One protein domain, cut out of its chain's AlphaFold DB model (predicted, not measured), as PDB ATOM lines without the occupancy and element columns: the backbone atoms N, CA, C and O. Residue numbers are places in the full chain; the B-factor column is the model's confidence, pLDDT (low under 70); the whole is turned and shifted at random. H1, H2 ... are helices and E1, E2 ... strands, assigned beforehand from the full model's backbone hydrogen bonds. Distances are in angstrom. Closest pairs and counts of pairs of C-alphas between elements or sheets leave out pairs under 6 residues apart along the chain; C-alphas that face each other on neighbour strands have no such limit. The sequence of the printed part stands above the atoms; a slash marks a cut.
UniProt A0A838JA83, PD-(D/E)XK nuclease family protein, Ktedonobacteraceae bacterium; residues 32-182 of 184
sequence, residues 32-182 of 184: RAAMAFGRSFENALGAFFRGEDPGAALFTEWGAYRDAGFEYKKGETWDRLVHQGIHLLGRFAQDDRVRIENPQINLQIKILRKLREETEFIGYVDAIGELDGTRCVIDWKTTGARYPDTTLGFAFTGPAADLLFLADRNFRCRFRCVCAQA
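This is residues 32 to 182 of the 184 residues of the protein "PD-(D/E)XK nuclease family protein" of Ktedonobacteraceae bacterium (UniProt A0A838JA83). A strongly twisted sheet of four antiparallel strands has a bundle of three helices packed over one face, at its E3 and E4 part, while the far end of the E1 and E2 hairpin reaches away from the helices. H1 crosses the sheet, H2 lies beyond H1 away from the sheet, and the long stretch of residues 144 to 173 loops out between E3 and E4. The printed part has 151 residues, with four named helices and then four named strands, H1 H2 H3 H4 E1 E2 E3 E4; the sheet's order is E1 E2 E3 E4, and the class is mixed, helices and strands. The whole is compact, with a radius of gyration of the C-alphas of 16.6 A and spans of 47 by 36 by 31 A.

The strands E1, residues 107 to 116, E2, residues 119 to 131, E3, residues 134 to 143, and E4, residues 174 to 181, form a meander, each strand the antiparallel neighbour of the one before. E1 and E2 are a hairpin, with N 111 and O 123 2.8 A apart, within hydrogen-bond range. The hairpin E2 and E3 has N 136 and O 129 at 2.8 A, and the hairpin E3 and E4 has N 137 and O 180 at 2.9 A. E2 bends by 59 degrees at residue 126, and its pairing is staggered: residues 119 to 127 with E1, 127 to 131 with E3. E3 bends by 69 degrees at residue 137. H1, residues 33 to 49, is on the sheet at a height of 6.4 A, and its closest C-alphas to E3 are Gly 38 and Thr 142, 5.7 A. H1, H2, residues 54 to 63, and H3, residues 78 to 95, form an up and down bundle, each running against the one before. H1 and H2 touch at Ala 44 and Pro 54, C-alphas 4.6 A apart, at a shallow tilt of 29 degrees. H3 touches H2 with residues 82 to 89 alone, the closest C-alphas being Gly 55 and Ile 86, 5.9 A. H1 and H3 are on one face of the sheet, giving two layers. H4, residues 103 to 106, only grazes the sheet. In H1, H2 and H3 every O i to N i+4 pair is within hydrogen-bond range; H4 is too short for one.

H1 begins at C-alpha 33 (11.976, 23.095, -45.370) and is 24.6 A long; H3 is 26.1 A. E1 is 27.3 A, E2 32.9 A, E3 24.0 A and E4 22.6 A, ending at C-alpha 181 (1.264, 40.768, -21.248).

The C-alphas farthest apart, of Glu 117 and Asn 170, are 51.9 A apart. The printed part has no cut. The links H2 to H3 and E3 to E4 are long. Residues 143 to 182 have pLDDT under 70.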
ATOM      1  N   ARG A  32      13.735  19.682 -42.592       83.88
ATOM      2  CA  ARG A  32      12.392  20.183 -42.905       83.88
ATOM      3  C   ARG A  32      12.449  21.609 -43.445       83.88
ATOM      4  O   ARG A  32      12.730  22.533 -42.680       83.88
ATOM      5  N   ALA A  33      12.041  21.789 -44.704       87.44
ATOM      6  CA  ALA A  33      11.976  23.095 -45.370       87.44
ATOM      7  C   ALA A  33      11.231  24.159 -44.542       87.44
ATOM      8  O   ALA A  33      11.669  25.300 -44.444       87.44
ATOM      9  N   ALA A  34      10.139  23.766 -43.878       85.25
ATOM     10  CA  ALA A  34       9.313  24.664 -43.073       85.25
ATOM     11  C   ALA A  34      10.063  25.364 -41.922       85.25
ATOM     12  O   ALA A  34       9.721  26.494 -41.586       85.25
ATOM     13  N   MET A  35      11.063  24.715 -41.312       84.56
ATOM     14  CA  MET A  35      11.820  25.323 -40.210       84.56
ATOM     15  C   MET A  35      12.788  26.395 -40.724       84.56
ATOM     16  O   MET A  35      12.822  27.503 -40.192       84.56
ATOM     17  N   ALA A  36      13.521  26.087 -41.799       89.38
ATOM     18  CA  ALA A  36      14.416  27.037 -42.459       89.38
ATOM     19  C   ALA A  36      13.640  28.221 -43.059       89.38
ATOM     20  O   ALA A  36      14.036  29.377 -42.903       89.38
ATOM     21  N   PHE A  37      12.483  27.942 -43.667       91.25
ATOM     22  CA  PHE A  37      11.591  28.974 -44.177       91.25
ATOM     23  C   PHE A  37      11.068  29.885 -43.062       91.25
ATOM     24  O   PHE A  37      11.117  31.100 -43.212       91.25
ATOM     25  N   GLY A  38      10.617  29.328 -41.930       89.19
ATOM     26  CA  GLY A  38      10.126  30.122 -40.798       89.19
ATOM     27  C   GLY A  38      11.157  31.130 -40.285       89.19
ATOM     28  O   GLY A  38      10.820  32.289 -40.069       89.19
ATOM     29  N   ARG A  39      12.429  30.722 -40.196       89.94
ATOM     30  CA  ARG A  39      13.540  31.606 -39.807       89.94
ATOM     31  C   ARG A  39      13.839  32.683 -40.854       89.94
ATOM     32  O   ARG A  39      14.044  33.840 -40.511       89.94
ATOM     33  N   SER A  40      13.813  32.311 -42.134       93.81
ATOM     34  CA  SER A  40      13.981  33.265 -43.244       93.81
ATOM     35  C   SER A  40      12.860  34.315 -43.241       93.81
ATOM     36  O   SER A  40      13.090  35.496 -43.484       93.81
ATOM     37  N   PHE A  41      11.636  33.885 -42.922       93.12
ATOM     38  CA  PHE A  41      10.464  34.748 -42.814       93.12
ATOM     39  C   PHE A  41      10.534  35.695 -41.612       93.12
ATOM     40  O   PHE A  41      10.196  36.868 -41.724       93.12
ATOM     41  N   GLU A  42      11.008  35.209 -40.470       92.56
ATOM     42  CA  GLU A  42      11.264  36.027 -39.285       92.56
ATOM     43  C   GLU A  42      12.316  37.117 -39.545       92.56
ATOM     44  O   GLU A  42      12.099  38.280 -39.195       92.56
ATOM     45  N   ASN A  43      13.401  36.787 -40.251       94.00
ATOM     46  CA  ASN A  43      14.394  37.776 -40.682       94.00
ATOM     47  C   ASN A  43      13.772  38.848 -41.590       94.00
ATOM     48  O   ASN A  43      14.046  40.040 -41.422       94.00
ATOM     49  N   ALA A  44      12.890  38.442 -42.507       95.81
ATOM     50  CA  ALA A  44      12.160  39.355 -43.379       95.81
ATOM     51  C   ALA A  44      11.205  40.287 -42.613       95.81
ATOM     52  O   ALA A  44      11.112  41.468 -42.936       95.81
ATOM     53  N   LEU A  45      10.539  39.805 -41.560       94.06
ATOM     54  CA  LEU A  45       9.764  40.671 -40.665       94.06
ATOM     55  C   LEU A  45      10.658  41.673 -39.939       94.06
ATOM     56  O   LEU A  45      10.296  42.839 -39.804       94.06
ATOM     57  N   GLY A  46      11.844  41.246 -39.510       94.69
ATOM     58  CA  GLY A  46      12.817  42.163 -38.930       94.69
ATOM     59  C   GLY A  46      13.212  43.282 -39.897       94.69
ATOM     60  O   GLY A  46      13.273  44.439 -39.489       94.69
ATOM     61  N   ALA A  47      13.415  42.950 -41.175       96.50
ATOM     62  CA  ALA A  47      13.684  43.923 -42.232       96.50
ATOM     63  C   ALA A  47      12.514  44.905 -42.416       96.50
ATOM     64  O   ALA A  47      12.731  46.116 -42.414       96.50
ATOM     65  N   PHE A  48      11.274  44.401 -42.457       95.88
ATOM     66  CA  PHE A  48      10.067  45.237 -42.515       95.88
ATOM     67  C   PHE A  48      10.047  46.289 -41.400       95.88
ATOM     68  O   PHE A  48       9.907  47.479 -41.670       95.88
ATOM     69  N   PHE A  49      10.246  45.872 -40.146       95.56
ATOM     70  CA  PHE A  49      10.217  46.798 -39.014       95.56
ATOM     71  C   PHE A  49      11.374  47.798 -39.021       95.56
ATOM     72  O   PHE A  49      11.201  48.924 -38.567       95.56
ATOM     73  N   ARG A  50      12.539  47.429 -39.563       95.69
ATOM     74  CA  ARG A  50      13.679  48.344 -39.741       95.69
ATOM     75  C   ARG A  50      13.517  49.321 -40.915       95.69
ATOM     76  O   ARG A  50      14.388  50.165 -41.101       95.69
ATOM     77  N   GLY A  51      12.424  49.242 -41.679       94.69
ATOM     78  CA  GLY A  51      12.200  50.071 -42.868       94.69
ATOM     79  C   GLY A  51      13.003  49.625 -44.097       94.69
ATOM     80  O   GLY A  51      13.192  50.408 -45.024       94.69
ATOM     81  N   GLU A  52      13.493  48.386 -44.098       96.19
ATOM     82  CA  GLU A  52      14.160  47.738 -45.233       96.19
ATOM     83  C   GLU A  52      13.118  47.057 -46.148       96.19
ATOM     84  O   GLU A  52      11.939  46.974 -45.806       96.19
ATOM     85  N   ASP A  53      13.537  46.529 -47.306       96.56
ATOM     86  CA  ASP A  53      12.664  45.721 -48.171       96.56
ATOM     87  C   ASP A  53      12.545  44.279 -47.625       96.56
ATOM     88  O   ASP A  53      13.493  43.489 -47.739       96.56
ATOM     89  N   PRO A  54      11.384  43.884 -47.062       95.81
ATOM     90  CA  PRO A  54      11.216  42.551 -46.498       95.81
ATOM     91  C   PRO A  54      11.131  41.459 -47.569       95.81
ATOM     92  O   PRO A  54      11.467  40.306 -47.301       95.81
ATOM     93  N   GLY A  55      10.700  41.793 -48.788       95.69
ATOM     94  CA  GLY A  55      10.646  40.846 -49.894       95.69
ATOM     95  C   GLY A  55      12.044  40.481 -50.380       95.69
ATOM     96  O   GLY A  55      12.346  39.298 -50.549       95.69
ATOM     97  N   ALA A  56      12.915  41.481 -50.526       96.19
ATOM     98  CA  ALA A  56      14.323  41.271 -50.855       96.19
ATOM     99  C   ALA A  56      15.061  40.486 -49.757       96.19
ATOM    100  O   ALA A  56      15.819  39.561 -50.068       96.19
ATOM    101  N   ALA A  57      14.799  40.799 -48.481       96.75
ATOM    102  CA  ALA A  57      15.354  40.059 -47.348       96.75
ATOM    103  C   ALA A  57      14.917  38.586 -47.369       96.75
ATOM    104  O   ALA A  57      15.763  37.692 -47.321       96.75
ATOM    105  N   LEU A  58      13.614  38.317 -47.536       95.44
ATOM    106  CA  LEU A  58      13.100  36.949 -47.634       95.44
ATOM    107  C   LEU A  58      13.733  36.191 -48.803       95.44
ATOM    108  O   LEU A  58      14.124  35.037 -48.645       95.44
ATOM    109  N   PHE A  59      13.821  36.823 -49.975       95.00
ATOM    110  CA  PHE A  59      14.379  36.190 -51.164       95.00
ATOM    111  C   PHE A  59      15.863  35.857 -50.997       95.00
ATOM    112  O   PHE A  59      16.295  34.791 -51.423       95.00
ATOM    113  N   THR A  60      16.630  36.731 -50.345       95.12
ATOM    114  CA  THR A  60      18.056  36.511 -50.067       95.12
ATOM    115  C   THR A  60      18.255  35.353 -49.088       95.12
ATOM    116  O   THR A  60      18.974  34.402 -49.393       95.12
ATOM    117  N   GLU A  61      17.559  35.386 -47.950       94.06
ATOM    118  CA  GLU A  61      17.677  34.380 -46.886       94.06
ATOM    119  C   GLU A  61      17.181  33.001 -47.344       94.06
ATOM    120  O   GLU A  61      17.872  31.994 -47.198       94.06
ATOM    121  N   TRP A  62      16.001  32.943 -47.968       94.44
ATOM    122  CA  TRP A  62      15.452  31.690 -48.491       94.44
ATOM    123  C   TRP A  62      16.193  31.203 -49.747       94.44
ATOM    124  O   TRP A  62      16.307  29.997 -49.986       94.44
ATOM    125  N   GLY A  63      16.739  32.138 -50.531       92.19
ATOM    126  CA  GLY A  63      17.591  31.897 -51.697       92.19
ATOM    127  C   GLY A  63      18.837  31.088 -51.372       92.19
ATOM    128  O   GLY A  63      19.189  30.192 -52.139       92.19
ATOM    129  N   ALA A  64      19.442  31.315 -50.203       91.56
ATOM    130  CA  ALA A  64      20.594  30.545 -49.731       91.56
ATOM    131  C   ALA A  64      20.304  29.038 -49.589       91.56
ATOM    132  O   ALA A  64      21.223  28.222 -49.610       91.56
ATOM    133  N   TYR A  65      19.028  28.656 -49.487       90.44
ATOM    134  CA  TYR A  65      18.590  27.270 -49.369       90.44
ATOM    135  C   TYR A  65      18.043  26.663 -50.667       90.44
ATOM    136  O   TYR A  65      17.437  25.591 -50.626       90.44
ATOM    137  N   ARG A  66      18.226  27.314 -51.822       87.94
ATOM    138  CA  ARG A  66      17.671  26.843 -53.104       87.94
ATOM    139  C   ARG A  66      18.080  25.413 -53.456       87.94
ATOM    140  O   ARG A  66      17.231  24.623 -53.856       87.94
ATOM    141  N   ASP A  67      19.350  25.088 -53.244       87.25
ATOM    142  CA  ASP A  67      19.918  23.770 -53.545       87.25
ATOM    143  C   ASP A  67      20.019  22.877 -52.295       87.25
ATOM    144  O   ASP A  67      20.680  21.836 -52.300       87.25
ATOM    145  N   ALA A  68      19.373  23.274 -51.191       86.00
ATOM    146  CA  ALA A  68      19.340  22.467 -49.983       86.00
ATOM    147  C   ALA A  68      18.469  21.220 -50.200       86.00
ATOM    148  O   ALA A  68      17.338  21.300 -50.679       86.00
ATOM    149  N   GLY A  69      18.975  20.053 -49.794       84.69
ATOM    150  CA  GLY A  69      18.261  18.773 -49.863       84.69
ATOM    151  C   GLY A  69      17.156  18.637 -48.810       84.69
ATOM    152  O   GLY A  69      17.199  17.714 -47.998       84.69
ATOM    153  N   PHE A  70      16.207  19.575 -48.776       87.94
ATOM    154  CA  PHE A  70      15.106  19.564 -47.820       87.94
ATOM    155  C   PHE A  70      13.994  18.579 -48.191       87.94
ATOM    156  O   PHE A  70      13.645  18.369 -49.351       87.94
ATOM    157  N   GLU A  71      13.362  18.043 -47.155       85.56
ATOM    158  CA  GLU A  71      12.100  17.327 -47.224       85.56
ATOM    159  C   GLU A  71      10.943  18.334 -47.244       85.56
ATOM    160  O   GLU A  71      10.682  19.047 -46.266       85.56
ATOM    161  N   TYR A  72      10.221  18.361 -48.363       84.94
ATOM    162  CA  TYR A  72       9.016  19.163 -48.543       84.94
ATOM    163  C   TYR A  72       7.763  18.350 -48.219       84.94
ATOM    164  O   TYR A  72       7.666  17.154 -48.510       84.94
ATOM    165  N   LYS A  73       6.750  19.004 -47.645       82.81
ATOM    166  CA  LYS A  73       5.427  18.381 -47.491       82.81
ATOM    167  C   LYS A  73       4.742  18.209 -48.851       82.81
ATOM    168  O   LYS A  73       5.033  18.911 -49.814       82.81
ATOM    169  N   LYS A  74       3.748  17.315 -48.926       81.88
ATOM    170  CA  LYS A  74       2.962  17.102 -50.154       81.88
ATOM    171  C   LYS A  74       2.358  18.421 -50.664       81.88
ATOM    172  O   LYS A  74       1.505  19.014 -50.002       81.88
ATOM    173  N   GLY A  75       2.763  18.825 -51.869       80.38
ATOM    174  CA  GLY A  75       2.304  20.046 -52.538       80.38
ATOM    175  C   GLY A  75       3.040  21.327 -52.129       80.38
ATOM    176  O   GLY A  75       2.645  22.402 -52.580       80.38
ATOM    177  N   GLU A  76       4.070  21.221 -51.290       83.44
ATOM    178  CA  GLU A  76       5.016  22.286 -50.956       83.44
ATOM    179  C   GLU A  76       6.222  22.204 -51.902       83.44
ATOM    180  O   GLU A  76       6.681  21.114 -52.235       83.44
ATOM    181  N   THR A  77       6.709  23.352 -52.360       90.00
ATOM    182  CA  THR A  77       7.920  23.480 -53.184       90.00
ATOM    183  C   THR A  77       8.674  24.729 -52.746       90.00
ATOM    184  O   THR A  77       8.092  25.595 -52.083       90.00
ATOM    185  N   TRP A  78       9.946  24.844 -53.134       92.25
ATOM    186  CA  TRP A  78      10.757  26.027 -52.841       92.25
ATOM    187  C   TRP A  78      10.080  27.325 -53.324       92.25
ATOM    188  O   TRP A  78       9.880  28.241 -52.523       92.25
ATOM    189  N   ASP A  79       9.622  27.360 -54.584       91.88
ATOM    190  CA  ASP A  79       8.947  28.527 -55.177       91.88
ATOM    191  C   ASP A  79       7.615  28.840 -54.494       91.88
ATOM    192  O   ASP A  79       7.248  29.993 -54.264       91.88
ATOM    193  N   ARG A  80       6.868  27.794 -54.122       89.56
ATOM    194  CA  ARG A  80       5.578  27.973 -53.460       89.56
ATOM    195  C   ARG A  80       5.743  28.618 -52.089       89.56
ATOM    196  O   ARG A  80       4.919  29.458 -51.733       89.56
ATOM    197  N   LEU A  81       6.773  28.234 -51.338       90.19
ATOM    198  CA  LEU A  81       7.046  28.809 -50.022       90.19
ATOM    199  C   LEU A  81       7.390  30.296 -50.125       90.19
ATOM    200  O   LEU A  81       6.782  31.096 -49.416       90.19
ATOM    201  N   VAL A  82       8.268  30.697 -51.051       91.25
ATOM    202  CA  VAL A  82       8.607  32.122 -51.210       91.25
ATOM    203  C   VAL A  82       7.416  32.948 -51.693       91.25
ATOM    204  O   VAL A  82       7.142  33.996 -51.116       91.25
ATOM    205  N   HIS A  83       6.628  32.454 -52.654       91.06
ATOM    206  CA  HIS A  83       5.409  33.145 -53.094       91.06
ATOM    207  C   HIS A  83       4.405  33.324 -51.947       91.06
ATOM    208  O   HIS A  83       3.797  34.385 -51.803       91.06
ATOM    209  N   GLN A  84       4.243  32.299 -51.105       88.56
ATOM    210  CA  GLN A  84       3.401  32.390 -49.913       88.56
ATOM    211  C   GLN A  84       3.960  33.384 -48.895       88.56
ATOM    212  O   GLN A  84       3.188  34.145 -48.322       88.56
ATOM    213  N   GLY A  85       5.277  33.406 -48.690       89.50
ATOM    214  CA  GLY A  85       5.934  34.356 -47.799       89.50
ATOM    215  C   GLY A  85       5.733  35.803 -48.237       89.50
ATOM    216  O   GLY A  85       5.262  36.614 -47.451       89.50
ATOM    217  N   ILE A  86       5.976  36.125 -49.508       91.38
ATOM    218  CA  ILE A  86       5.746  37.480 -50.035       91.38
ATOM    219  C   ILE A  86       4.285  37.908 -49.849       91.38
ATOM    220  O   ILE A  86       4.014  39.022 -49.398       91.38
ATOM    221  N   HIS A  87       3.333  37.013 -50.126       88.56
ATOM    222  CA  HIS A  87       1.920  37.302 -49.895       88.56
ATOM    223  C   HIS A  87       1.614  37.562 -48.410       88.56
ATOM    224  O   HIS A  87       0.895  38.506 -48.085       88.56
ATOM    225  N   LEU A  88       2.178  36.756 -47.504       87.25
ATOM    226  CA  LEU A  88       2.013  36.933 -46.061       87.25
ATOM    227  C   LEU A  88       2.618  38.248 -45.561       87.25
ATOM    228  O   LEU A  88       1.973  38.915 -44.761       87.25
ATOM    229  N   LEU A  89       3.796  38.645 -46.049       89.94
ATOM    230  CA  LEU A  89       4.410  39.938 -45.725       89.94
ATOM    231  C   LEU A  89       3.524  41.101 -46.179       89.94
ATOM    232  O   LEU A  89       3.274  42.021 -45.407       89.94
ATOM    233  N   GLY A  90       2.982  41.027 -47.400       88.44
ATOM    234  CA  GLY A  90       2.057  42.040 -47.905       88.44
ATOM    235  C   GLY A  90       0.785  42.147 -47.059       88.44
ATOM    236  O   GLY A  90       0.344  43.248 -46.744       88.44
ATOM    237  N   ARG A  91       0.216  41.011 -46.636       86.00
ATOM    238  CA  ARG A  91      -0.947  40.992 -45.735       86.00
ATOM    239  C   ARG A  91      -0.616  41.532 -44.348       86.00
ATOM    240  O   ARG A  91      -1.416  42.276 -43.800       86.00
ATOM    241  N   PHE A  92       0.545  41.177 -43.807       86.81
ATOM    242  CA  PHE A  92       1.019  41.672 -42.520       86.81
ATOM    243  C   PHE A  92       1.159  43.198 -42.520       86.81
ATOM    244  O   PHE A  92       0.636  43.858 -41.628       86.81
ATOM    245  N   ALA A  93       1.774  43.756 -43.566       88.31
ATOM    246  CA  ALA A  93       1.927  45.199 -43.731       88.31
ATOM    247  C   ALA A  93       0.584  45.935 -43.893       88.31
ATOM    248  O   ALA A  93       0.447  47.061 -43.433       88.31
ATOM    249  N   GLN A  94      -0.410  45.310 -44.537       87.38
ATOM    250  CA  GLN A  94      -1.751  45.888 -44.702       87.38
ATOM    251  C   GLN A  94      -2.574  45.907 -43.410       87.38
ATOM    252  O   GLN A  94      -3.436  46.768 -43.269       87.38
ATOM    253  N   ASP A  95      -2.368  44.932 -42.522       84.88
ATOM    254  CA  ASP A  95      -3.123  44.821 -41.270       84.88
ATOM    255  C   ASP A  95      -2.721  45.942 -40.289       84.88
ATOM    256  O   ASP A  95      -3.572  46.487 -39.599       84.88
ATOM    257  N   ASP A  96      -1.434  46.325 -40.261       84.69
ATOM    258  CA  ASP A  96      -0.873  47.439 -39.460       84.69
ATOM    259  C   ASP A  96      -1.210  47.395 -37.950       84.69
ATOM    260  O   ASP A  96      -1.244  48.396 -37.233       84.69
ATOM    261  N   ARG A  97      -1.464  46.193 -37.429       85.75
ATOM    262  CA  ARG A  97      -1.854  45.977 -36.026       85.75
ATOM    263  C   ARG A  97      -0.681  45.898 -35.066       85.75
ATOM    264  O   ARG A  97      -0.870  46.049 -33.859       85.75
ATOM    265  N   VAL A  98       0.509  45.595 -35.585       89.12
ATOM    266  CA  VAL A  98       1.709  45.377 -34.779       89.12
ATOM    267  C   VAL A  98       2.647  46.561 -34.906       89.12
ATOM    268  O   VAL A  98       3.069  46.910 -36.005       89.12
ATOM    269  N   ARG A  99       3.036  47.130 -33.766       92.12
ATOM    270  CA  ARG A  99       3.988  48.239 -33.693       92.12
ATOM    271  C   ARG A  99       5.206  47.843 -32.881       92.12
ATOM    272  O   ARG A  99       5.088  47.282 -31.795       92.12
ATOM    273  N   ILE A 100       6.385  48.163 -33.403       93.31
ATOM    274  CA  ILE A 100       7.666  47.959 -32.725       93.31
ATOM    275  C   ILE A 100       8.442  49.270 -32.822       93.31
ATOM    276  O   ILE A 100       8.998  49.585 -33.867       93.31
ATOM    277  N   GLU A 101       8.461  50.047 -31.737       89.38
ATOM    278  CA  GLU A 101       9.003  51.417 -31.742       89.38
ATOM    279  C   GLU A 101      10.516  51.482 -32.000       89.38
ATOM    280  O   GLU A 101      10.991  52.369 -32.702       89.38
ATOM    281  N   ASN A 102      11.286  50.540 -31.442       93.50
ATOM    282  CA  ASN A 102      12.734  50.454 -31.644       93.50
ATOM    283  C   ASN A 102      13.149  49.032 -32.059       93.50
ATOM    284  O   ASN A 102      13.583  48.237 -31.219       93.50
ATOM    285  N   PRO A 103      13.032  48.697 -33.355       94.31
ATOM    286  CA  PRO A 103      13.319  47.362 -33.877       94.31
ATOM    287  C   PRO A 103      14.745  46.871 -33.595       94.31
ATOM    288  O   PRO A 103      14.971  45.668 -33.548       94.31
ATOM    289  N   GLN A 104      15.706  47.776 -33.378       92.88
ATOM    290  CA  GLN A 104      17.109  47.417 -33.130       92.88
ATOM    291  C   GLN A 104      17.325  46.739 -31.771       92.88
ATOM    292  O   GLN A 104      18.264  45.964 -31.615       92.88
ATOM    293  N   ILE A 105      16.470  47.031 -30.787       93.81
ATOM    294  CA  ILE A 105      16.560  46.455 -29.434       93.81
ATOM    295  C   ILE A 105      15.360  45.575 -29.085       93.81
ATOM    296  O   ILE A 105      15.442  44.776 -28.156       93.81
ATOM    297  N   ASN A 106      14.252  45.729 -29.814       94.31
ATOM    298  CA  ASN A 106      12.992  45.052 -29.530       94.31
ATOM    299  C   ASN A 106      12.702  43.864 -30.458       94.31
ATOM    300  O   ASN A 106      11.609  43.312 -30.389       94.31
ATOM    301  N   LEU A 107      13.649  43.459 -31.306       94.31
ATOM    302  CA  LEU A 107      13.586  42.233 -32.105       94.31
ATOM    303  C   LEU A 107      14.654  41.238 -31.637       94.31
ATOM    304  O   LEU A 107      15.735  41.653 -31.224       94.31
ATOM    305  N   GLN A 108      14.377  39.935 -31.751       92.56
ATOM    306  CA  GLN A 108      15.326  38.849 -31.447       92.56
ATOM    307  C   GLN A 108      15.973  38.983 -30.058       92.56
ATOM    308  O   GLN A 108      17.188  38.856 -29.873       92.56
ATOM    309  N   ILE A 109      15.148  39.270 -29.055       91.62
ATOM    310  CA  ILE A 109      15.591  39.652 -27.721       91.62
ATOM    311  C   ILE A 109      16.021  38.414 -26.941       91.62
ATOM    312  O   ILE A 109      15.265  37.457 -26.759       91.62
ATOM    313  N   LYS A 110      17.237  38.475 -26.401       92.50
ATOM    314  CA  LYS A 110      17.776  37.488 -25.467       92.50
ATOM    315  C   LYS A 110      17.573  37.973 -24.033       92.50
ATOM    316  O   LYS A 110      18.204  38.936 -23.606       92.50
ATOM    317  N   ILE A 111      16.743  37.271 -23.271       89.62
ATOM    318  CA  ILE A 111      16.484  37.552 -21.856       89.62
ATOM    319  C   ILE A 111      17.273  36.551 -21.015       89.62
ATOM    320  O   ILE A 111      17.042  35.348 -21.106       89.62
ATOM    321  N   LEU A 112      18.185  37.040 -20.175       90.88
ATOM    322  CA  LEU A 112      18.895  36.226 -19.189       90.88
ATOM    323  C   LEU A 112      18.373  36.567 -17.793       90.88
ATOM    324  O   LEU A 112      18.385  37.728 -17.389       90.88
ATOM    325  N   ARG A 113      17.925  35.559 -17.045       90.38
ATOM    326  CA  ARG A 113      17.437  35.724 -15.677       90.38
ATOM    327  C   ARG A 113      18.118  34.739 -14.744       90.38
ATOM    328  O   ARG A 113      17.972  33.530 -14.893       90.38
ATOM    329  N   LYS A 114      18.817  35.252 -13.735       91.94
ATOM    330  CA  LYS A 114      19.359  34.424 -12.655       91.94
ATOM    331  C   LYS A 114      18.207  33.908 -11.783       91.94
ATOM    332  O   LYS A 114      17.379  34.696 -11.332       91.94
ATOM    333  N   LEU A 115      18.136  32.592 -11.582       87.12
ATOM    334  CA  LEU A 115      17.128  31.942 -10.733       87.12
ATOM    335  C   LEU A 115      17.680  31.648  -9.332       87.12
ATOM    336  O   LEU A 115      17.003  31.886  -8.338       87.12
ATOM    337  N   ARG A 116      18.905  31.112  -9.261       87.31
ATOM    338  CA  ARG A 116      19.668  30.808  -8.033       87.31
ATOM    339  C   ARG A 116      21.151  31.099  -8.277       87.31
ATOM    340  O   ARG A 116      21.519  31.413  -9.406       87.31
ATOM    341  N   GLU A 117      22.001  31.003  -7.251       82.25
ATOM    342  CA  GLU A 117      23.430  31.366  -7.342       82.25
ATOM    343  C   GLU A 117      24.157  30.745  -8.541       82.25
ATOM    344  O   GLU A 117      24.891  31.462  -9.221       82.25
ATOM    345  N   GLU A 118      23.852  29.487  -8.865       87.06
ATOM    346  CA  GLU A 118      24.474  28.734  -9.961       87.06
ATOM    347  C   GLU A 118      23.523  28.424 -11.129       87.06
ATOM    348  O   GLU A 118      23.892  27.687 -12.048       87.06
ATOM    349  N   THR A 119      22.293  28.948 -11.120       89.00
ATOM    350  CA  THR A 119      21.271  28.597 -12.119       89.00
ATOM    351  C   THR A 119      20.727  29.826 -12.819       89.00
ATOM    352  O   THR A 119      20.187  30.733 -12.183       89.00
ATOM    353  N   GLU A 120      20.782  29.798 -14.145       93.12
ATOM    354  CA  GLU A 120      20.276  30.854 -15.012       93.12
ATOM    355  C   GLU A 120      19.205  30.309 -15.953       93.12
ATOM    356  O   GLU A 120      19.241  29.150 -16.372       93.12
ATOM    357  N   PHE A 121      18.253  31.167 -16.296       92.69
ATOM    358  CA  PHE A 121      17.259  30.930 -17.324       92.69
ATOM    359  C   PHE A 121      17.499  31.866 -18.503       92.69
ATOM    360  O   PHE A 121      17.687  33.068 -18.317       92.69
ATOM    361  N   ILE A 122      17.462  31.316 -19.710       93.88
ATOM    362  CA  ILE A 122      17.609  32.047 -20.958       93.88
ATOM    363  C   ILE A 122      16.338  31.918 -21.801       93.88
ATOM    364  O   ILE A 122      15.899  30.821 -22.155       93.88
ATOM    365  N   GLY A 123      15.739  33.060 -22.116       90.19
ATOM    366  CA  GLY A 123      14.609  33.191 -23.025       90.19
ATOM    367  C   GLY A 123      15.039  33.874 -24.316       90.19
ATOM    368  O   GLY A 123      15.851  34.797 -24.289       90.19
ATOM    369  N   TYR A 124      14.474  33.422 -25.427       88.88
ATOM    370  CA  TYR A 124      14.541  34.111 -26.709       88.88
ATOM    371  C   TYR A 124      13.120  34.524 -27.061       88.88
ATOM    372  O   TYR A 124      12.205  33.705 -26.955       88.88
ATOM    373  N   VAL A 125      12.953  35.799 -27.376       88.94
ATOM    374  CA  VAL A 125      11.678  36.423 -27.712       88.94
ATOM    375  C   VAL A 125      11.833  37.067 -29.076       88.94
ATOM    376  O   VAL A 125      12.765  37.846 -29.279       88.94
ATOM    377  N   ASP A 126      10.909  36.788 -29.984       89.00
ATOM    378  CA  ASP A 126      11.036  37.263 -31.356       89.00
ATOM    379  C   ASP A 126      10.851  38.784 -31.439       89.00
ATOM    380  O   ASP A 126      11.595  39.450 -32.165       89.00
ATOM    381  N   ALA A 127       9.915  39.343 -30.656       90.69
ATOM    382  CA  ALA A 127       9.776  40.786 -30.490       90.69
ATOM    383  C   ALA A 127       9.134  41.240 -29.160       90.69
ATOM    384  O   ALA A 127       8.394  40.505 -28.512       90.69
ATOM    385  N   ILE A 128       9.370  42.494 -28.769       90.31
ATOM    386  CA  ILE A 128       8.554  43.229 -27.787       90.31
ATOM    387  C   ILE A 128       7.945  44.437 -28.495       90.31
ATOM    388  O   ILE A 128       8.653  45.235 -29.102       90.31
ATOM    389  N   GLY A 129       6.633  44.601 -28.404       90.50
ATOM    390  CA  GLY A 129       5.946  45.676 -29.111       90.50
ATOM    391  C   GLY A 129       4.525  45.857 -28.624       90.50
ATOM    392  O   GLY A 129       4.190  45.465 -27.507       90.50
ATOM    393  N   GLU A 130       3.694  46.436 -29.475       88.69
ATOM    394  CA  GLU A 130       2.262  46.576 -29.257       88.69
ATOM    395  C   GLU A 130       1.491  45.805 -30.319       88.69
ATOM    396  O   GLU A 130       1.836  45.847 -31.500       88.69
ATOM    397  N   LEU A 131       0.422  45.138 -29.895       84.81
ATOM    398  CA  LEU A 131      -0.607  44.593 -30.769       84.81
ATOM    399  C   LEU A 131      -1.919  45.294 -30.427       84.81
ATOM    400  O   LEU A 131      -2.348  45.246 -29.274       84.81
ATOM    401  N   ASP A 132      -2.534  45.962 -31.403       84.75
ATOM    402  CA  ASP A 132      -3.779  46.721 -31.210       84.75
ATOM    403  C   ASP A 132      -3.697  47.710 -30.020       84.75
ATOM    404  O   ASP A 132      -4.629  47.852 -29.230       84.75
ATOM    405  N   GLY A 133      -2.535  48.355 -29.848       82.44
ATOM    406  CA  GLY A 133      -2.253  49.295 -28.752       82.44
ATOM    407  C   GLY A 133      -1.969  48.652 -27.389       82.44
ATOM    408  O   GLY A 133      -1.790  49.359 -26.401       82.44
ATOM    409  N   THR A 134      -1.918  47.319 -27.300       83.56
ATOM    410  CA  THR A 134      -1.565  46.603 -26.067       83.56
ATOM    411  C   THR A 134      -0.119  46.131 -26.117       83.56
ATOM    412  O   THR A 134       0.241  45.307 -26.959       83.56
ATOM    413  N   ARG A 135       0.707  46.598 -25.173       84.44
ATOM    414  CA  ARG A 135       2.104  46.163 -25.053       84.44
ATOM    415  C   ARG A 135       2.198  44.675 -24.706       84.44
ATOM    416  O   ARG A 135       1.631  44.226 -23.709       84.44
ATOM    417  N   CYS A 136       2.951  43.916 -25.495       85.00
ATOM    418  CA  CYS A 136       3.102  42.480 -25.310       85.00
ATOM    419  C   CYS A 136       4.478  41.953 -25.764       85.00
ATOM    420  O   CYS A 136       5.225  42.598 -26.502       85.00
ATOM    421  N   VAL A 137       4.801  40.750 -25.294       85.81
ATOM    422  CA  VAL A 137       5.864  39.886 -25.827       85.81
ATOM    423  C   VAL A 137       5.298  39.139 -27.023       85.81
ATOM    424  O   VAL A 137       4.262  38.505 -26.872       85.81
ATOM    425  N   ILE A 138       5.978  39.189 -28.162       85.06
ATOM    426  CA  ILE A 138       5.521  38.664 -29.444       85.06
ATOM    427  C   ILE A 138       6.391  37.479 -29.872       85.06
ATOM    428  O   ILE A 138       7.619  37.559 -29.880       85.06
ATOM    429  N   ASP A 139       5.726  36.395 -30.263       83.31
ATOM    430  CA  ASP A 139       6.319  35.202 -30.871       83.31
ATOM    431  C   ASP A 139       5.677  34.958 -32.250       83.31
ATOM    432  O   ASP A 139       4.447  34.886 -32.384       83.31
ATOM    433  N   TRP A 140       6.519  34.881 -33.281       85.12
ATOM    434  CA  TRP A 140       6.159  34.684 -34.677       85.12
ATOM    435  C   TRP A 140       6.027  33.200 -34.984       85.12
ATOM    436  O   TRP A 140       6.898  32.374 -34.689       85.12
ATOM    437  N   LYS A 141       4.925  32.825 -35.635       81.75
ATOM    438  CA  LYS A 141       4.717  31.442 -36.068       81.75
ATOM    439  C   LYS A 141       4.223  31.376 -37.501       81.75
ATOM    440  O   LYS A 141       3.155  31.889 -37.825       81.75
ATOM    441  N   THR A 142       4.971  30.657 -38.334       74.19
ATOM    442  CA  THR A 142       4.576  30.248 -39.685       74.19
ATOM    443  C   THR A 142       4.093  28.800 -39.635       74.19
ATOM    444  O   THR A 142       4.890  27.867 -39.531       74.19
ATOM    445  N   THR A 143       2.780  28.577 -39.672       66.19
ATOM    446  CA  THR A 143       2.215  27.219 -39.655       66.19
ATOM    447  C   THR A 143       1.177  27.032 -40.743       66.19
ATOM    448  O   THR A 143       0.465  27.961 -41.119       66.19
ATOM    449  N   GLY A 144       1.077  25.798 -41.242       59.91
ATOM    450  CA  GLY A 144       0.002  25.404 -42.145       59.91
ATOM    451  C   GLY A 144      -1.223  24.803 -41.461       59.91
ATOM    452  O   GLY A 144      -2.188  24.437 -42.132       59.91
ATOM    453  N   ALA A 145      -1.197  24.669 -40.132       53.66
ATOM    454  CA  ALA A 145      -2.338  24.201 -39.359       53.66
ATOM    455  C   ALA A 145      -3.296  25.360 -39.047       53.66
ATOM    456  O   ALA A 145      -2.876  26.448 -38.652       53.66
ATOM    457  N   ARG A 146      -4.602  25.107 -39.186       43.38
ATOM    458  CA  ARG A 146      -5.635  26.001 -38.660       43.38
ATOM    459  C   ARG A 146      -5.632  25.860 -37.140       43.38
ATOM    460  O   ARG A 146      -5.850  24.762 -36.635       43.38
ATOM    461  N   TYR A 147      -5.372  26.950 -36.421       39.69
ATOM    462  CA  TYR A 147      -5.632  26.956 -34.985       39.69
ATOM    463  C   TYR A 147      -7.147  26.862 -34.767       39.69
ATOM    464  O   TYR A 147      -7.891  27.489 -35.531       39.69
ATOM    465  N   PRO A 148      -7.611  26.061 -33.795       41.75
ATOM    466  CA  PRO A 148      -9.022  26.021 -33.451       41.75
ATOM    467  C   PRO A 148      -9.486  27.424 -33.055       41.75
ATOM    468  O   PRO A 148      -8.750  28.167 -32.407       41.75
ATOM    469  N   ASP A 149     -10.715  27.768 -33.438       45.19
ATOM    470  CA  ASP A 149     -11.353  29.048 -33.101       45.19
ATOM    471  C   ASP A 149     -11.600  29.178 -31.573       45.19
ATOM    472  O   ASP A 149     -12.046  30.213 -31.090       45.19
ATOM    473  N   THR A 150     -11.272  28.136 -30.796       36.75
ATOM    474  CA  THR A 150     -11.406  28.055 -29.338       36.75
ATOM    475  C   THR A 150     -10.076  27.658 -28.689       36.75
ATOM    476  O   THR A 150      -9.467  26.640 -29.023       36.75
ATOM    477  N   THR A 151      -9.637  28.483 -27.744       38.72
ATOM    478  CA  THR A 151      -8.488  28.312 -26.849       38.72
ATOM    479  C   THR A 151      -8.538  26.986 -26.087       38.72
ATOM    480  O   THR A 151      -9.396  26.790 -25.230       38.72
ATOM    481  N   LEU A 152      -7.568  26.100 -26.320       30.11
ATOM    482  CA  LEU A 152      -7.135  25.150 -25.295       30.11
ATOM    483  C   LEU A 152      -5.919  25.768 -24.615       30.11
ATOM    484  O   LEU A 152      -4.826  25.811 -25.180       30.11
ATOM    485  N   GLY A 153      -6.173  26.324 -23.432       30.62
ATOM    486  CA  GLY A 153      -5.179  26.970 -22.599       30.62
ATOM    487  C   GLY A 153      -4.044  26.018 -22.246       30.62
ATOM    488  O   GLY A 153      -4.251  24.969 -21.639       30.62
ATOM    489  N   PHE A 154      -2.826  26.436 -22.562       28.52
ATOM    490  CA  PHE A 154      -1.723  26.196 -21.649       28.52
ATOM    491  C   PHE A 154      -1.716  27.377 -20.685       28.52
ATOM    492  O   PHE A 154      -1.463  28.508 -21.087       28.52
ATOM    493  N   ALA A 155      -2.094  27.104 -19.438       26.06
ATOM    494  CA  ALA A 155      -2.223  28.086 -18.376       26.06
ATOM    495  C   ALA A 155      -0.916  28.873 -18.175       26.06
ATOM    496  O   ALA A 155       0.011  28.401 -17.522       26.06
ATOM    497  N   PHE A 156      -0.866  30.096 -18.699       28.31
ATOM    498  CA  PHE A 156      -0.110  31.169 -18.073       28.31
ATOM    499  C   PHE A 156      -1.052  31.810 -17.055       28.31
ATOM    500  O   PHE A 156      -2.053  32.417 -17.419       28.31
ATOM    501  N   THR A 157      -0.792  31.608 -15.764       26.78
ATOM    502  CA  THR A 157      -1.534  32.271 -14.686       26.78
ATOM    503  C   THR A 157      -1.177  33.758 -14.676       26.78
ATOM    504  O   THR A 157      -0.197  34.175 -14.063       26.78
ATOM    505  N   GLY A 158      -1.965  34.526 -15.414       26.09
ATOM    506  CA  GLY A 158      -1.975  35.978 -15.571       26.09
ATOM    507  C   GLY A 158      -3.041  36.308 -16.626       26.09
ATOM    508  O   GLY A 158      -3.394  35.405 -17.387       26.09
ATOM    509  N   PRO A 159      -3.612  37.526 -16.688       28.42
ATOM    510  CA  PRO A 159      -4.548  37.875 -17.752       28.42
ATOM    511  C   PRO A 159      -3.799  37.890 -19.093       28.42
ATOM    512  O   PRO A 159      -3.271  38.902 -19.536       28.42
ATOM    513  N   ALA A 160      -3.688  36.732 -19.739       31.31
ATOM    514  CA  ALA A 160      -3.235  36.636 -21.109       31.31
ATOM    515  C   ALA A 160      -4.343  37.236 -21.979       31.31
ATOM    516  O   ALA A 160      -5.429  36.669 -22.096       31.31
ATOM    517  N   ALA A 161      -4.089  38.406 -22.561       29.70
ATOM    518  CA  ALA A 161      -4.871  38.873 -23.693       29.70
ATOM    519  C   ALA A 161      -4.554  37.954 -24.886       29.70
ATOM    520  O   ALA A 161      -3.655  38.214 -25.683       29.70
ATOM    521  N   ASP A 162      -5.264  36.830 -24.955       34.16
ATOM    522  CA  ASP A 162      -5.279  35.927 -26.099       34.16
ATOM    523  C   ASP A 162      -6.005  36.620 -27.262       34.16
ATOM    524  O   ASP A 162      -7.232  36.626 -27.323       34.16
ATOM    525  N   LEU A 163      -5.262  37.194 -28.211       34.97
ATOM    526  CA  LEU A 163      -5.836  37.722 -29.452       34.97
ATOM    527  C   LEU A 163      -5.158  37.081 -30.674       34.97
ATOM    528  O   LEU A 163      -4.015  37.364 -31.019       34.97
ATOM    529  N   LEU A 164      -5.890  36.154 -31.306       40.66
ATOM    530  CA  LEU A 164      -5.648  35.633 -32.659       40.66
ATOM    531  C   LEU A 164      -6.204  36.650 -33.699       40.66
ATOM    532  O   LEU A 164      -7.083  37.425 -33.350       40.66
ATOM    533  N   PHE A 165      -5.842  36.780 -34.983       42.47
ATOM    534  CA  PHE A 165      -5.349  35.898 -36.051       42.47
ATOM    535  C   PHE A 165      -4.924  36.778 -37.263       42.47
ATOM    536  O   PHE A 165      -5.628  37.741 -37.552       42.47
ATOM    537  N   LEU A 166      -3.946  36.351 -38.082       35.19
ATOM    538  CA  LEU A 166      -3.958  36.561 -39.546       35.19
ATOM    539  C   LEU A 166      -4.483  35.263 -40.190       35.19
ATOM    540  O   LEU A 166      -3.732  34.349 -40.540       35.19
ATOM    541  N   ALA A 167      -5.807  35.120 -40.251       32.84
ATOM    542  CA  ALA A 167      -6.482  33.958 -40.824       32.84
ATOM    543  C   ALA A 167      -7.179  34.346 -42.127       32.84
ATOM    544  O   ALA A 167      -8.375  34.624 -42.139       32.84
ATOM    545  N   ASP A 168      -6.458  34.292 -43.245       33.59
ATOM    546  CA  ASP A 168      -7.137  34.233 -44.535       33.59
ATOM    547  C   ASP A 168      -7.823  32.857 -44.674       33.59
ATOM    548  O   ASP A 168      -7.231  31.798 -44.410       33.59
ATOM    549  N   ARG A 169      -9.106  32.861 -45.054       35.00
ATOM    550  CA  ARG A 169      -9.904  31.645 -45.275       35.00
ATOM    551  C   ARG A 169      -9.402  30.837 -46.480       35.00
ATOM    552  O   ARG A 169      -9.736  29.660 -46.565       35.00
ATOM    553  N   ASN A 170      -8.555  31.419 -47.334       33.22
ATOM    554  CA  ASN A 170      -8.119  30.808 -48.594       33.22
ATOM    555  C   ASN A 170      -6.662  30.303 -48.631       33.22
ATOM    556  O   ASN A 170      -6.292  29.618 -49.585       33.22
ATOM    557  N   PHE A 171      -5.831  30.568 -47.611       34.88
ATOM    558  CA  PHE A 171      -4.404  30.205 -47.636       34.88
ATOM    559  C   PHE A 171      -4.004  29.126 -46.621       34.88
ATOM    560  O   PHE A 171      -4.399  29.133 -45.454       34.88
ATOM    561  N   ARG A 172      -3.173  28.185 -47.095       37.00
ATOM    562  CA  ARG A 172      -2.612  27.066 -46.315       37.00
ATOM    563  C   ARG A 172      -1.406  27.437 -45.450       37.00
ATOM    564  O   ARG A 172      -0.956  26.564 -44.730       37.00
ATOM    565  N   CYS A 173      -0.895  28.665 -45.507       37.94
ATOM    566  CA  CYS A 173       0.137  29.164 -44.596       37.94
ATOM    567  C   CYS A 173      -0.445  30.355 -43.842       37.94
ATOM    568  O   CYS A 173      -0.996  31.260 -44.466       37.94
ATOM    569  N   ARG A 174      -0.382  30.313 -42.511       51.22
ATOM    570  CA  ARG A 174      -0.914  31.343 -41.618       51.22
ATOM    571  C   ARG A 174       0.188  31.850 -40.708       51.22
ATOM    572  O   ARG A 174       1.057  31.085 -40.283       51.22
ATOM    573  N   PHE A 175       0.097  33.139 -40.416       45.78
ATOM    574  CA  PHE A 175       0.970  33.843 -39.501       45.78
ATOM    575  C   PHE A 175       0.223  34.117 -38.196       45.78
ATOM    576  O   PHE A 175      -0.945  34.520 -38.215       45.78
ATOM    577  N   ARG A 176       0.870  33.870 -37.056       59.12
ATOM    578  CA  ARG A 176       0.342  34.254 -35.745       59.12
ATOM    579  C   ARG A 176       1.396  35.032 -34.971       59.12
ATOM    580  O   ARG A 176       2.545  34.607 -34.916       59.12
ATOM    581  N   CYS A 177       0.936  36.120 -34.367       48.44
ATOM    582  CA  CYS A 177       1.569  36.819 -33.263       48.44
ATOM    583  C   CYS A 177       0.963  36.259 -31.969       48.44
ATOM    584  O   CYS A 177      -0.260  36.291 -31.802       48.44
ATOM    585  N   VAL A 178       1.772  35.665 -31.091       54.16
ATOM    586  CA  VAL A 178       1.331  35.283 -29.739       54.16
ATOM    587  C   VAL A 178       1.792  36.366 -28.774       54.16
ATOM    588  O   VAL A 178       2.992  36.555 -28.635       54.16
ATOM    589  N   CYS A 179       0.842  37.058 -28.139       42.44
ATOM    590  CA  CYS A 179       1.101  38.096 -27.146       42.44
ATOM    591  C   CYS A 179       1.033  37.532 -25.720       42.44
ATOM    592  O   CYS A 179       0.018  36.955 -25.336       42.44
ATOM    593  N   ALA A 180       2.060  37.773 -24.906       53.47
ATOM    594  CA  ALA A 180       1.954  37.692 -23.446       53.47
ATOM    595  C   ALA A 180       2.076  39.100 -22.847       53.47
ATOM    596  O   ALA A 180       2.982  39.849 -23.221       53.47
ATOM    597  N   GLN A 181       1.170  39.478 -21.938       38.97
ATOM    598  CA  GLN A 181       1.264  40.768 -21.248       38.97
ATOM    599  C   GLN A 181       2.516  40.788 -20.364       38.97
ATOM    600  O   GLN A 181       2.745  39.876 -19.566       38.97
ATOM    601  N   ALA A 182       3.331  41.831 -20.513       36.31
ATOM    602  CA  ALA A 182       4.430  42.086 -19.597       36.31
ATOM    603  C   ALA A 182       3.842  42.521 -18.248       36.31
ATOM    604  O   ALA A 182       3.166  43.543 -18.169       36.31
TER     605      ALA A 182